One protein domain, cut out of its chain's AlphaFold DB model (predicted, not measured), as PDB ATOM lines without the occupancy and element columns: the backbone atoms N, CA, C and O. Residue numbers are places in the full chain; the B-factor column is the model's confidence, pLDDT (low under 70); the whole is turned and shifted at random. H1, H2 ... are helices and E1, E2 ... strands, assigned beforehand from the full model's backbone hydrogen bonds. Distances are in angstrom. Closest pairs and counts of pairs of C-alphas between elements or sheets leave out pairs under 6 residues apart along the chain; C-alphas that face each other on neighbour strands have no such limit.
ATOM      1  N   LEU A   5      -7.155  -6.949  -5.252       47.44
ATOM      2  CA  LEU A   5      -6.535  -5.714  -5.747       47.44
ATOM      3  C   LEU A   5      -5.018  -5.663  -5.468       47.44
ATOM      4  O   LEU A   5      -4.262  -5.113  -6.271       47.44
ATOM      5  N   CYS A   6      -4.536  -6.316  -4.402       55.56
ATOM      6  CA  CYS A   6      -3.093  -6.463  -4.160       55.56
ATOM      7  C   CYS A   6      -2.412  -7.306  -5.248       55.56
ATOM      8  O   CYS A   6      -1.285  -7.003  -5.632       55.56
ATOM      9  N   LYS A   7      -3.093  -8.345  -5.760       49.53
ATOM     10  CA  LYS A   7      -2.548  -9.239  -6.798       49.53
ATOM     11  C   LYS A   7      -2.353  -8.526  -8.139       49.53
ATOM     12  O   LYS A   7      -1.481  -8.919  -8.910       49.53
ATOM     13  N   THR A   8      -3.171  -7.511  -8.421       49.03
ATOM     14  CA  THR A   8      -3.257  -6.867  -9.740       49.03
ATOM     15  C   THR A   8      -2.510  -5.537  -9.841       49.03
ATOM     16  O   THR A   8      -1.991  -5.247 -10.914       49.03
ATOM     17  N   GLN A   9      -2.411  -4.739  -8.766       56.91
ATOM     18  CA  GLN A   9      -1.881  -3.364  -8.867       56.91
ATOM     19  C   GLN A   9      -0.450  -3.143  -8.337       56.91
ATOM     20  O   GLN A   9       0.193  -2.197  -8.778       56.91
ATOM     21  N   ARG A  10       0.076  -3.980  -7.424       61.91
ATOM     22  CA  ARG A  10       1.451  -3.883  -6.856       61.91
ATOM     23  C   ARG A  10       1.912  -2.486  -6.368       61.91
ATOM     24  O   ARG A  10       3.104  -2.170  -6.401       61.91
ATOM     25  N   ILE A  11       0.994  -1.643  -5.890       72.38
ATOM     26  CA  ILE A  11       1.325  -0.360  -5.244       72.38
ATOM     27  C   ILE A  11       1.199  -0.528  -3.729       72.38
ATOM     28  O   ILE A  11       0.096  -0.660  -3.191       72.38
ATOM     29  N   TYR A  12       2.345  -0.499  -3.050       82.44
ATOM     30  CA  TYR A  12       2.466  -0.625  -1.597       82.44
ATOM     31  C   TYR A  12       2.933   0.688  -0.968       82.44
ATOM     32  O   TYR A  12       3.757   1.404  -1.546       82.44
ATOM     33  N   SER A  13       2.455   0.973   0.241       84.62
ATOM     34  CA  SER A  13       2.864   2.125   1.045       84.62
ATOM     35  C   SER A  13       3.362   1.717   2.433       84.62
ATOM     36  O   SER A  13       3.050   0.647   2.957       84.62
ATOM     37  N   LYS A  14       4.172   2.598   3.028       85.75
ATOM     38  CA  LYS A  14       4.610   2.551   4.427       85.75
ATOM     39  C   LYS A  14       4.221   3.861   5.108       85.75
ATOM     40  O   LYS A  14       4.491   4.937   4.567       85.75
ATOM     41  N   CYS A  15       3.639   3.777   6.301       85.56
ATOM     42  CA  CYS A  15       3.397   4.922   7.175       85.56
ATOM     43  C   CYS A  15       4.482   4.979   8.260       85.56
ATOM     44  O   CYS A  15       4.650   4.020   9.013       85.56
ATOM     45  N   TYR A  16       5.231   6.082   8.338       78.06
ATOM     46  CA  TYR A  16       6.362   6.188   9.266       78.06
ATOM     47  C   TYR A  16       5.934   6.450  10.717       78.06
ATOM     48  O   TYR A  16       6.502   5.841  11.615       78.06
ATOM     49  N   ASP A  17       4.907   7.265  10.974       75.19
ATOM     50  CA  ASP A  17       4.495   7.620  12.348       75.19
ATOM     51  C   ASP A  17       3.834   6.455  13.109       75.19
ATOM     52  O   ASP A  17       3.723   6.479  14.332       75.19
ATOM     53  N   CYS A  18       3.414   5.401  12.402       72.31
ATOM     54  CA  CYS A  18       2.846   4.192  13.007       72.31
ATOM     55  C   CYS A  18       3.891   3.102  13.285       72.31
ATOM     56  O   CYS A  18       3.555   2.055  13.841       72.31
ATOM     57  N   ARG A  19       5.162   3.357  12.945       59.56
ATOM     58  CA  ARG A  19       6.305   2.487  13.253       59.56
ATOM     59  C   ARG A  19       6.599   2.422  14.751       59.56
ATOM     60  O   ARG A  19       6.927   1.353  15.254       59.56
ATOM     61  N   ASP A  20       6.451   3.544  15.449       52.34
ATOM     62  CA  ASP A  20       6.862   3.688  16.852       52.34
ATOM     63  C   ASP A  20       5.800   3.170  17.849       52.34
ATOM     64  O   ASP A  20       6.065   3.056  19.043       52.34
ATOM     65  N   PHE A  21       4.608   2.802  17.358       47.22
ATOM     66  CA  PHE A  21       3.486   2.279  18.153       47.22
ATOM     67  C   PHE A  21       3.376   0.743  18.176       47.22
ATOM     68  O   PHE A  21       2.445   0.208  18.780       47.22
ATOM     69  N   GLN A  22       4.298   0.008  17.541       40.66
ATOM     70  CA  GLN A  22       4.310  -1.460  17.562       40.66
ATOM     71  C   GLN A  22       5.600  -2.007  18.187       40.66
ATOM     72  O   GLN A  22       6.691  -1.482  17.980       40.66
ATOM     73  N   SER A  23       5.469  -3.071  18.985       35.56
ATOM     74  CA  SER A  23       6.588  -3.680  19.709       35.56
ATOM     75  C   SER A  23       7.610  -4.330  18.754       35.56
ATOM     76  O   SER A  23       7.236  -4.776  17.667       35.56
ATOM     77  N   PRO A  24       8.906  -4.407  19.129       38.44
ATOM     78  CA  PRO A  24      10.025  -4.576  18.188       38.44
ATOM     79  C   PRO A  24      10.218  -6.006  17.631       38.44
ATOM     80  O   PRO A  24      11.343  -6.432  17.380       38.44
ATOM     81  N   SER A  25       9.144  -6.779  17.451       38.62
ATOM     82  CA  SER A  25       9.209  -8.197  17.072       38.62
ATOM     83  C   SER A  25       8.009  -8.661  16.228       38.62
ATOM     84  O   SER A  25       7.215  -9.496  16.671       38.62
ATOM     85  N   LYS A  26       7.879  -8.135  15.002       36.72
ATOM     86  CA  LYS A  26       7.056  -8.686  13.901       36.72
ATOM     87  C   LYS A  26       7.546  -8.164  12.542       36.72
ATOM     88  O   LYS A  26       8.263  -7.169  12.487       36.72
ATOM     89  N   LEU A  27       7.212  -8.877  11.463       42.72
ATOM     90  CA  LEU A  27       7.638  -8.536  10.096       42.72
ATOM     91  C   LEU A  27       7.051  -7.192   9.641       42.72
ATOM     92  O   LEU A  27       5.933  -6.839  10.014       42.72
ATOM     93  N   PHE A  28       7.771  -6.499   8.753       47.44
ATOM     94  CA  PHE A  28       7.228  -5.374   7.994       47.44
ATOM     95  C   PHE A  28       6.013  -5.832   7.178       47.44
ATOM     96  O   PHE A  28       6.147  -6.669   6.286       47.44
ATOM     97  N   ILE A  29       4.836  -5.271   7.459       51.31
ATOM     98  CA  ILE A  29       3.643  -5.479   6.636       51.31
ATOM     99  C   ILE A  29       3.561  -4.322   5.637       51.31
ATOM    100  O   ILE A  29       3.139  -3.222   5.982       51.31
ATOM    101  N   SER A  30       3.978  -4.570   4.396       56.62
ATOM    102  CA  SER A  30       3.692  -3.698   3.257       56.62
ATOM    103  C   SER A  30       2.207  -3.812   2.901       56.62
ATOM    104  O   SER A  30       1.744  -4.821   2.373       56.62
ATOM    105  N   ILE A  31       1.433  -2.775   3.217       63.41
ATOM    106  CA  ILE A  31      -0.001  -2.721   2.912       63.41
ATOM    107  C   ILE A  31      -0.178  -2.038   1.546       63.41
ATOM    108  O   ILE A  31       0.582  -1.133   1.196       63.41
ATOM    109  N   CYS A  32      -1.147  -2.477   0.736       73.44
ATOM    110  CA  CYS A  32      -1.470  -1.762  -0.500       73.44
ATOM    111  C   CYS A  32      -2.143  -0.418  -0.191       73.44
ATOM    112  O   CYS A  32      -2.823  -0.279   0.827       73.44
ATOM    113  N   GLN A  33      -2.026   0.548  -1.102       65.12
ATOM    114  CA  GLN A  33      -2.575   1.902  -0.940       65.12
ATOM    115  C   GLN A  33      -4.051   1.939  -0.479       65.12
ATOM    116  O   GLN A  33      -4.436   2.799   0.311       65.12
ATOM    117  N   GLN A  34      -4.883   1.002  -0.940       61.28
ATOM    118  CA  GLN A  34      -6.310   0.942  -0.602       61.28
ATOM    119  C   GLN A  34      -6.561   0.413   0.820       61.28
ATOM    120  O   GLN A  34      -7.357   0.992   1.559       61.28
ATOM    121  N   CYS A  35      -5.852  -0.637   1.242       69.62
ATOM    122  CA  CYS A  35      -5.965  -1.158   2.607       69.62
ATOM    123  C   CYS A  35      -5.242  -0.263   3.635       69.62
ATOM    124  O   CYS A  35      -5.655  -0.213   4.791       69.62
ATOM    125  N   ASP A  36      -4.213   0.484   3.226       66.75
ATOM    126  CA  ASP A  36      -3.559   1.546   4.011       66.75
ATOM    127  C   ASP A  36      -4.568   2.671   4.325       66.75
ATOM    128  O   ASP A  36      -4.769   3.045   5.483       66.75
ATOM    129  N   LEU A  37      -5.316   3.125   3.311       65.25
ATOM    130  CA  LEU A  37      -6.402   4.097   3.476       65.25
ATOM    131  C   LEU A  37      -7.529   3.605   4.401       65.25
ATOM    132  O   LEU A  37      -8.017   4.394   5.205       65.25
ATOM    133  N   GLN A  38      -7.920   2.328   4.326       60.50
ATOM    134  CA  GLN A  38      -8.973   1.753   5.178       60.50
ATOM    135  C   GLN A  38      -8.562   1.639   6.654       60.50
ATOM    136  O   GLN A  38      -9.349   1.960   7.542       60.50
ATOM    137  N   ASN A  39      -7.335   1.190   6.938       61.62
ATOM    138  CA  ASN A  39      -6.897   0.966   8.319       61.62
ATOM    139  C   ASN A  39      -6.546   2.270   9.059       61.62
ATOM    140  O   ASN A  39      -6.686   2.327  10.282       61.62
ATOM    141  N   HIS A  40      -6.126   3.323   8.349       63.94
ATOM    142  CA  HIS A  40      -5.768   4.599   8.981       63.94
ATOM    143  C   HIS A  40      -6.937   5.554   9.242       63.94
ATOM    144  O   HIS A  40      -6.787   6.434  10.084       63.94
ATOM    145  N   THR A  41      -8.091   5.396   8.588       56.09
ATOM    146  CA  THR A  41      -9.292   6.188   8.921       56.09
ATOM    147  C   THR A  41     -10.019   5.623  10.142       56.09
ATOM    148  O   THR A  41     -10.290   6.353  11.089       56.09
ATOM    149  N   LEU A  42     -10.267   4.308  10.175       48.69
ATOM    150  CA  LEU A  42     -11.122   3.675  11.191       48.69
ATOM    151  C   LEU A  42     -10.583   3.740  12.632       48.69
ATOM    152  O   LEU A  42     -11.371   3.717  13.575       48.69
ATOM    153  N   ASN A  43      -9.262   3.816  12.823       48.19
ATOM    154  CA  ASN A  43      -8.653   3.784  14.159       48.19
ATOM    155  C   ASN A  43      -8.591   5.154  14.864       48.19
ATOM    156  O   ASN A  43      -8.440   5.186  16.083       48.19
ATOM    157  N   HIS A  69       0.090  12.131   9.033       78.50
ATOM    158  CA  HIS A  69       0.871  10.915   8.794       78.50
ATOM    159  C   HIS A  69       1.762  11.012   7.544       78.50
ATOM    160  O   HIS A  69       1.339  11.436   6.468       78.50
ATOM    161  N   VAL A  70       3.010  10.581   7.687       83.25
ATOM    162  CA  VAL A  70       4.052  10.562   6.663       83.25
ATOM    163  C   VAL A  70       4.018   9.225   5.936       83.25
ATOM    164  O   VAL A  70       4.450   8.196   6.461       83.25
ATOM    165  N   ARG A  71       3.492   9.244   4.708       85.25
ATOM    166  CA  ARG A  71       3.417   8.075   3.826       85.25
ATOM    167  C   ARG A  71       4.493   8.123   2.746       85.25
ATOM    168  O   ARG A  71       4.724   9.168   2.135       85.25
ATOM    169  N   VAL A  72       5.095   6.968   2.482       90.69
ATOM    170  CA  VAL A  72       6.090   6.744   1.422       90.69
ATOM    171  C   VAL A  72       5.671   5.523   0.607       90.69
ATOM    172  O   VAL A  72       5.159   4.553   1.170       90.69
ATOM    173  N   LEU A  73       5.855   5.568  -0.714       93.50
ATOM    174  CA  LEU A  73       5.644   4.406  -1.581       93.50
ATOM    175  C   LEU A  73       6.839   3.453  -1.524       93.50
ATOM    176  O   LEU A  73       7.976   3.877  -1.325       93.50
ATOM    177  N   VAL A  74       6.587   2.171  -1.755       95.25
ATOM    178  CA  VAL A  74       7.629   1.144  -1.870       95.25
ATOM    179  C   VAL A  74       7.978   0.915  -3.344       95.25
ATOM    180  O   VAL A  74       7.135   1.064  -4.226       95.25
ATOM    181  N   CYS A  75       9.234   0.574  -3.623       96.50
ATOM    182  CA  CYS A  75       9.718   0.225  -4.957       96.50
ATOM    183  C   CYS A  75       9.012  -1.027  -5.507       96.50
ATOM    184  O   CYS A  75       9.119  -2.099  -4.915       96.50
ATOM    185  N   SER A  76       8.380  -0.922  -6.679       94.94
ATOM    186  CA  SER A  76       7.636  -2.014  -7.332       94.94
ATOM    187  C   SER A  76       8.504  -3.180  -7.835       94.94
ATOM    188  O   SER A  76       7.960  -4.187  -8.276       94.94
ATOM    189  N   GLU A  77       9.836  -3.040  -7.818       95.44
ATOM    190  CA  GLU A  77      10.787  -4.041  -8.335       95.44
ATOM    191  C   GLU A  77      11.463  -4.875  -7.237       95.44
ATOM    192  O   GLU A  77      11.756  -6.046  -7.465       95.44
ATOM    193  N   CYS A  78      11.735  -4.296  -6.060       95.38
ATOM    194  CA  CYS A  78      12.321  -5.031  -4.930       95.38
ATOM    195  C   CYS A  78      11.368  -5.222  -3.750       95.38
ATOM    196  O   CYS A  78      11.676  -6.026  -2.883       95.38
ATOM    197  N   GLU A  79      10.263  -4.470  -3.674       93.94
ATOM    198  CA  GLU A  79       9.258  -4.506  -2.592       93.94
ATOM    199  C   GLU A  79       9.819  -4.246  -1.162       93.94
ATOM    200  O   GLU A  79       9.070  -4.192  -0.188       93.94
ATOM    201  N   GLU A  80      11.125  -3.966  -1.039       91.75
ATOM    202  CA  GLU A  80      11.852  -3.681   0.204       91.75
ATOM    203  C   GLU A  80      12.161  -2.187   0.393       91.75
ATOM    204  O   GLU A  80      11.807  -1.598   1.419       91.75
ATOM    205  N   GLN A  81      12.845  -1.558  -0.574       95.56
ATOM    206  CA  GLN A  81      13.291  -0.162  -0.477       95.56
ATOM    207  C   GLN A  81      12.160   0.827  -0.793       95.56
ATOM    208  O   GLN A  81      11.282   0.566  -1.617       95.56
ATOM    209  N   ASP A  82      12.226   2.010  -0.185       95.69
ATOM    210  CA  ASP A  82      11.315   3.119  -0.475       95.69
ATOM    211  C   ASP A  82      11.556   3.666  -1.897       95.69
ATOM    212  O   ASP A  82      12.692   3.745  -2.381       95.69
ATOM    213  N   ALA A  83      10.479   4.036  -2.588       96.25
ATOM    214  CA  ALA A  83      10.541   4.586  -3.934       96.25
ATOM    215  C   ALA A  83      11.202   5.975  -3.933       96.25
ATOM    216  O   ALA A  83      10.914   6.833  -3.097       96.25
ATOM    217  N   TYR A  84      12.092   6.192  -4.900       95.88
ATOM    218  CA  TYR A  84      12.824   7.443  -5.098       95.88
ATOM    219  C   TYR A  84      12.180   8.326  -6.179       95.88
ATOM    220  O   TYR A  84      12.333   9.544  -6.155       95.88
ATOM    221  N   GLY A  85      11.452   7.720  -7.119       95.06
ATOM    222  CA  GLY A  85      10.673   8.408  -8.147       95.06
ATOM    223  C   GLY A  85       9.907   7.426  -9.033       95.06
ATOM    224  O   GLY A  85      10.050   6.205  -8.905       95.06
ATOM    225  N   TYR A  86       9.105   7.963  -9.949       96.69
ATOM    226  CA  TYR A  86       8.331   7.200 -10.926       96.69
ATOM    227  C   TYR A  86       8.999   7.230 -12.302       96.69
ATOM    228  O   TYR A  86       9.349   8.291 -12.809       96.69
ATOM    229  N   CYS A  87       9.162   6.079 -12.944       96.56
ATOM    230  CA  CYS A  87       9.666   6.003 -14.309       96.56
ATOM    231  C   CYS A  87       8.506   6.120 -15.306       96.56
ATOM    232  O   CYS A  87       7.719   5.185 -15.440       96.56
ATOM    233  N   ASN A  88       8.407   7.242 -16.029       92.50
ATOM    234  CA  ASN A  88       7.292   7.476 -16.960       92.50
ATOM    235  C   ASN A  88       7.261   6.502 -18.159       92.50
ATOM    236  O   ASN A  88       6.180   6.230 -18.666       92.50
ATOM    237  N   ASP A  89       8.400   5.932 -18.569       93.12
ATOM    238  CA  ASP A  89       8.484   4.974 -19.688       93.12
ATOM    239  C   ASP A  89       8.353   3.492 -19.267       93.12
ATOM    240  O   ASP A  89       8.116   2.629 -20.113       93.12
ATOM    241  N   CYS A  90       8.530   3.175 -17.976       94.00
ATOM    242  CA  CYS A  90       8.264   1.838 -17.413       94.00
ATOM    243  C   CYS A  90       6.923   1.765 -16.659       94.00
ATOM    244  O   CYS A  90       6.515   0.681 -16.268       94.00
ATOM    245  N   GLU A  91       6.277   2.909 -16.418       94.88
ATOM    246  CA  GLU A  91       5.056   3.088 -15.617       94.88
ATOM    247  C   GLU A  91       5.146   2.601 -14.145       94.88
ATOM    248  O   GLU A  91       4.131   2.347 -13.496       94.88
ATOM    249  N   GLN A  92       6.361   2.533 -13.580       95.12
ATOM    250  CA  GLN A  92       6.668   1.932 -12.268       95.12
ATOM    251  C   GLN A  92       7.323   2.907 -11.273       95.12
ATOM    252  O   GLN A  92       8.137   3.752 -11.656       95.12
ATOM    253  N   TYR A  93       7.060   2.720  -9.973       95.44
ATOM    254  CA  TYR A  93       7.790   3.380  -8.882       95.44
ATOM    255  C   TYR A  93       9.065   2.597  -8.551       95.44
ATOM    256  O   TYR A  93       9.006   1.398  -8.287       95.44
ATOM    257  N   MET A  94      10.225   3.259  -8.535       96.56
ATOM    258  CA  MET A  94      11.512   2.600  -8.284       96.56
ATOM    259  C   MET A  94      12.328   3.314  -7.209       96.56
ATOM    260  O   MET A  94      12.400   4.543  -7.173       96.56
ATOM    261  N   CYS A  95      13.005   2.543  -6.357       97.56
ATOM    262  CA  CYS A  95      14.105   3.047  -5.541       97.56
ATOM    263  C   CYS A  95      15.319   3.399  -6.421       97.56
ATOM    264  O   CYS A  95      15.384   3.056  -7.609       97.56
ATOM    265  N   GLN A  96      16.311   4.070  -5.834       96.62
ATOM    266  CA  GLN A  96      17.483   4.520  -6.585       96.62
ATOM    267  C   GLN A  96      18.297   3.348  -7.166       96.62
ATOM    268  O   GLN A  96      18.869   3.489  -8.246       96.62
ATOM    269  N   ASP A  97      18.327   2.192  -6.500       96.75
ATOM    270  CA  ASP A  97      19.165   1.055  -6.903       96.75
ATOM    271  C   ASP A  97      18.509   0.173  -7.973       96.75
ATOM    272  O   ASP A  97      19.162  -0.161  -8.963       96.75
ATOM    273  N   CYS A  98      17.204  -0.111  -7.866       97.25
ATOM    274  CA  CYS A  98      16.440  -0.736  -8.955       97.25
ATOM    275  C   CYS A  98      16.472   0.140 -10.215       97.25
ATOM    276  O   CYS A  98      16.747  -0.367 -11.302       97.25
ATOM    277  N   SER A  99      16.314   1.462 -10.062       96.69
ATOM    278  CA  SER A  99      16.460   2.413 -11.169       96.69
ATOM    279  C   SER A  99      17.840   2.322 -11.834       96.69
ATOM    280  O   SER A  99      17.911   2.133 -13.047       96.69
ATOM    281  N   LYS A 100      18.945   2.364 -11.070       96.19
ATOM    282  CA  LYS A 100      20.303   2.165 -11.622       96.19
ATOM    283  C   LYS A 100      20.422   0.811 -12.334       96.19
ATOM    284  O   LYS A 100      20.943   0.752 -13.443       96.19
ATOM    285  N   SER A 101      19.946  -0.274 -11.723       96.81
ATOM    286  CA  SER A 101      20.060  -1.631 -12.275       96.81
ATOM    287  C   SER A 101      19.351  -1.779 -13.630       96.81
ATOM    288  O   SER A 101      19.914  -2.343 -14.573       96.81
ATOM    289  N   ILE A 102      18.141  -1.219 -13.742       95.62
ATOM    290  CA  ILE A 102      17.239  -1.388 -14.889       95.62
ATOM    291  C   ILE A 102      17.490  -0.336 -15.979       95.62
ATOM    292  O   ILE A 102      17.439  -0.666 -17.166       95.62
ATOM    293  N   HIS A 103      17.795   0.912 -15.610       96.31
ATOM    294  CA  HIS A 103      18.017   2.001 -16.565       96.31
ATOM    295  C   HIS A 103      19.473   2.115 -17.043       96.31
ATOM    296  O   HIS A 103      19.701   2.640 -18.123       96.31
ATOM    297  N   ASN A 104      20.486   1.553 -16.371       92.69
ATOM    298  CA  ASN A 104      21.866   1.631 -16.892       92.69
ATOM    299  C   ASN A 104      22.124   0.790 -18.169       92.69
ATOM    300  O   ASN A 104      23.247   0.794 -18.677       92.69
ATOM    301  N   LYS A 105      21.129   0.062 -18.706       89.50
ATOM    302  CA  LYS A 105      21.293  -0.899 -19.815       89.50
ATOM    303  C   LYS A 105      20.241  -0.737 -20.923       89.50
ATOM    304  O   LYS A 105      19.061  -0.516 -20.667       89.50
ATOM    305  N   GLY A 106      20.674  -0.945 -22.169       93.50
ATOM    306  CA  GLY A 106      19.803  -1.036 -23.349       93.50
ATOM    307  C   GLY A 106      18.973   0.223 -23.633       93.50
ATOM    308  O   GLY A 106      19.333   1.332 -23.243       93.50
ATOM    309  N   ALA A 107      17.834   0.047 -24.311       88.44
ATOM    310  CA  ALA A 107      16.929   1.143 -24.675       88.44
ATOM    311  C   ALA A 107      16.390   1.926 -23.459       88.44
ATOM    312  O   ALA A 107      16.116   3.124 -23.577       88.44
ATOM    313  N   ARG A 108      16.315   1.266 -22.291       93.75
ATOM    314  CA  ARG A 108      15.857   1.834 -21.016       93.75
ATOM    315  C   ARG A 108      16.793   2.915 -20.448       93.75
ATOM    316  O   ARG A 108      16.382   3.662 -19.570       93.75
ATOM    317  N   LYS A 109      18.001   3.089 -21.005       95.12
ATOM    318  CA  LYS A 109      18.952   4.164 -20.641       95.12
ATOM    319  C   LYS A 109      18.486   5.584 -20.979       95.12
ATOM    320  O   LYS A 109      19.097   6.550 -20.536       95.12
ATOM    321  N   ARG A 110      17.401   5.728 -21.743       92.44
ATOM    322  CA  ARG A 110      16.763   7.030 -22.003       92.44
ATOM    323  C   ARG A 110      15.594   7.336 -21.065       92.44
ATOM    324  O   ARG A 110      15.051   8.429 -21.153       92.44
ATOM    325  N   HIS A 111      15.210   6.394 -20.203       96.50
ATOM    326  CA  HIS A 111      14.105   6.584 -19.271       96.50
ATOM    327  C   HIS A 111      14.547   7.484 -18.111       96.50
ATOM    328  O   HIS A 111      15.649   7.327 -17.580       96.50
ATOM    329  N   ILE A 112      13.683   8.411 -17.703       92.12
ATOM    330  CA  ILE A 112      13.956   9.374 -16.627       92.12
ATOM    331  C   ILE A 112      13.025   9.083 -15.444       92.12
ATOM    332  O   ILE A 112      11.828   8.856 -15.630       92.12
ATOM    333  N   LEU A 113      13.574   9.100 -14.221       94.56
ATOM    334  CA  LEU A 113      12.763   9.091 -13.001       94.56
ATOM    335  C   LEU A 113      12.245  10.495 -12.704       94.56
ATOM    336  O   LEU A 113      13.013  11.428 -12.479       94.56
ATOM    337  N   ASP A 114      10.930  10.589 -12.633       94.62
ATOM    338  CA  ASP A 114      10.172  11.750 -12.221       94.62
ATOM    339  C   ASP A 114       9.924  11.678 -10.707       94.62
ATOM    340  O   ASP A 114       9.193  10.817 -10.209       94.62
ATOM    341  N   GLN A 115      10.591  12.554  -9.954       92.25
ATOM    342  CA  GLN A 115      10.393  12.683  -8.504       92.25
ATOM    343  C   GLN A 115       9.161  13.535  -8.180       92.25
ATOM    344  O   GLN A 115       8.535  13.356  -7.135       92.25
ATOM    345  N   GLN A 116       8.795  14.457  -9.072       87.81
ATOM    346  CA  GLN A 116       7.721  15.413  -8.839       87.81
ATOM    347  C   GLN A 116       6.357  14.725  -8.911       87.81
ATOM    348  O   GLN A 116       5.503  14.976  -8.062       87.81
ATOM    349  N   LYS A 117       6.208  13.735  -9.796       84.31
ATOM    350  CA  LYS A 117       5.028  12.865  -9.860       84.31
ATOM    351  C   LYS A 117       4.745  12.087  -8.567       84.31
ATOM    352  O   LYS A 117       3.593  11.753  -8.321       84.31
ATOM    353  N   MET A 118       5.748  11.819  -7.714       85.88
ATOM    354  CA  MET A 118       5.511  11.253  -6.370       85.88
ATOM    355  C   MET A 118       4.944  12.280  -5.376       85.88
ATOM    356  O   MET A 118       4.197  11.904  -4.476       85.88
ATOM    357  N   ILE A 119       5.256  13.566  -5.553       82.06
ATOM    358  CA  ILE A 119       4.717  14.656  -4.730       82.06
ATOM    359  C   ILE A 119       3.277  14.985  -5.165       82.06
ATOM    360  O   ILE A 119       2.424  15.206  -4.309       82.06
ATOM    361  N   GLU A 120       2.977  14.950  -6.470       81.69
ATOM    362  CA  GLU A 120       1.627  15.193  -7.018       81.69
ATOM    363  C   GLU A 120       0.559  14.236  -6.461       81.69
ATOM    364  O   GLU A 120      -0.576  14.642  -6.223       81.69
ATOM    365  N   ILE A 121       0.929  12.979  -6.197       80.38
ATOM    366  CA  ILE A 121       0.060  11.959  -5.583       80.38
ATOM    367  C   ILE A 121       0.028  12.018  -4.041       80.38
ATOM    368  O   ILE A 121      -0.556  11.142  -3.405       80.38
ATOM    369  N   GLY A 122       0.658  13.025  -3.424       82.00
ATOM    370  CA  GLY A 122       0.617  13.269  -1.978       82.00
ATOM    371  C   GLY A 122       1.577  12.430  -1.126       82.00
ATOM    372  O   GLY A 122       1.432  12.410   0.097       82.00
ATOM    373  N   TYR A 123       2.558  11.748  -1.726       85.69
ATOM    374  CA  TYR A 123       3.550  10.954  -0.994       85.69
ATOM    375  C   TYR A 123       4.842  11.744  -0.761       85.69
ATOM    376  O   TYR A 123       5.274  12.544  -1.589       85.69
ATOM    377  N   SER A 124       5.484  11.513   0.385       83.94
ATOM    378  CA  SER A 124       6.772  12.140   0.699       83.94
ATOM    379  C   SER A 124       7.920  11.345   0.083       83.94
ATOM    380  O   SER A 124       7.984  10.124   0.226       83.94
ATOM    381  N   THR A 125       8.870  12.031  -0.552       84.94
ATOM    382  CA  THR A 125      10.157  11.420  -0.923       84.94
ATOM    383  C   THR A 125      10.959  11.058   0.340       84.94
ATOM    384  O   THR A 125      10.810  11.730   1.367       84.94
TER     385      THR A 125
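AT A GLANCE: This is residues 5 to 43 and 69 to 125 of the 1233 residues of the protein "B-box zinc finger family protein" of Stylonychia lemnae (UniProt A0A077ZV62). Two small antiparallel strand pairs follow one another along an elongated body: E1 and E2 with H2 beside E1 toward one end, and the hairpin E3 and E4 with H3, then H4, toward the other. H5 packs on E3, H1 is near H2, and residues 20 to 27 stick out as a free loop. The printed part has 96 residues, with five named helices and four named strands in the order H1 E1 H2 E2 E3 E4 H3 H4 H5; the class is mixed, helices and strands, with 46 residues in named elements, under half. The whole is compact, with a radius of gyration of the C-alphas of 14.5 A, and spans 46 by 28 by 25 A.

HOW THE PARTS SIT: H1, residues 5 to 9, and H2, residues 33 to 42, are near each other, with 7 pairs of C-alphas within 10 A. E1, residues 12 to 15, has its closest C-alphas to H2 at Tyr 12 and Gln 33, 5.7 A apart. Residues 12 to 13 of E1 also pair, antiparallel, with residues 31 to 32. E1 and E2, residues 71 to 73, are antiparallel at 153 degrees; N 14 and O 72 are 2.9 A apart, within hydrogen-bond range. E3, residues 85 to 87, and E4, residues 92 to 94, form a hairpin at 137 degrees, with N 87 and O 92 at 2.9 A. Residues 86 to 87 of E3 also pair, antiparallel, with residues 113 to 114. H3, residues 96 to 103, and H4, residues 106 to 110, touch only at the corner by their link, and only just, with 3 pairs of C-alphas within 8 A; the closest are those of His 103 and Lys 109, 4.7 A. E3 and H5, residues 116 to 120, have their closest C-alphas at Gly 85 and Met 118, 6.2 A. Every O i to N i+4 pair is within hydrogen-bond range in H1, H3 and H5; H2 has 4 of 6, and H4 has 0 of 1 but 2 of 2 O i to N i+3 pairs.

IN THESE COORDINATES: H1 begins at C-alpha 5, (-6.535, -5.714, -5.747). E1 is 10.4 A long, H2 14.9 A and H3 10.3 A. H4 begins at C-alpha 106, (19.803, -1.036, -23.349), and H5 ends at C-alpha 120, (1.627, 15.193, -7.018).

THE WHOLE: The two C-alphas farthest apart, those of Asn 43 and Gly 106, are 47.3 A apart. Residues 44 to 68 are not printed, and C-alphas 43 and 69 are 13.1 A apart across this cut. The links E1 to H2 and E2 to E3 are long. Mean pLDDT of the printed part is 78.7; residues 5 to 10, 19 to 31 and 33 to 43 are under 70.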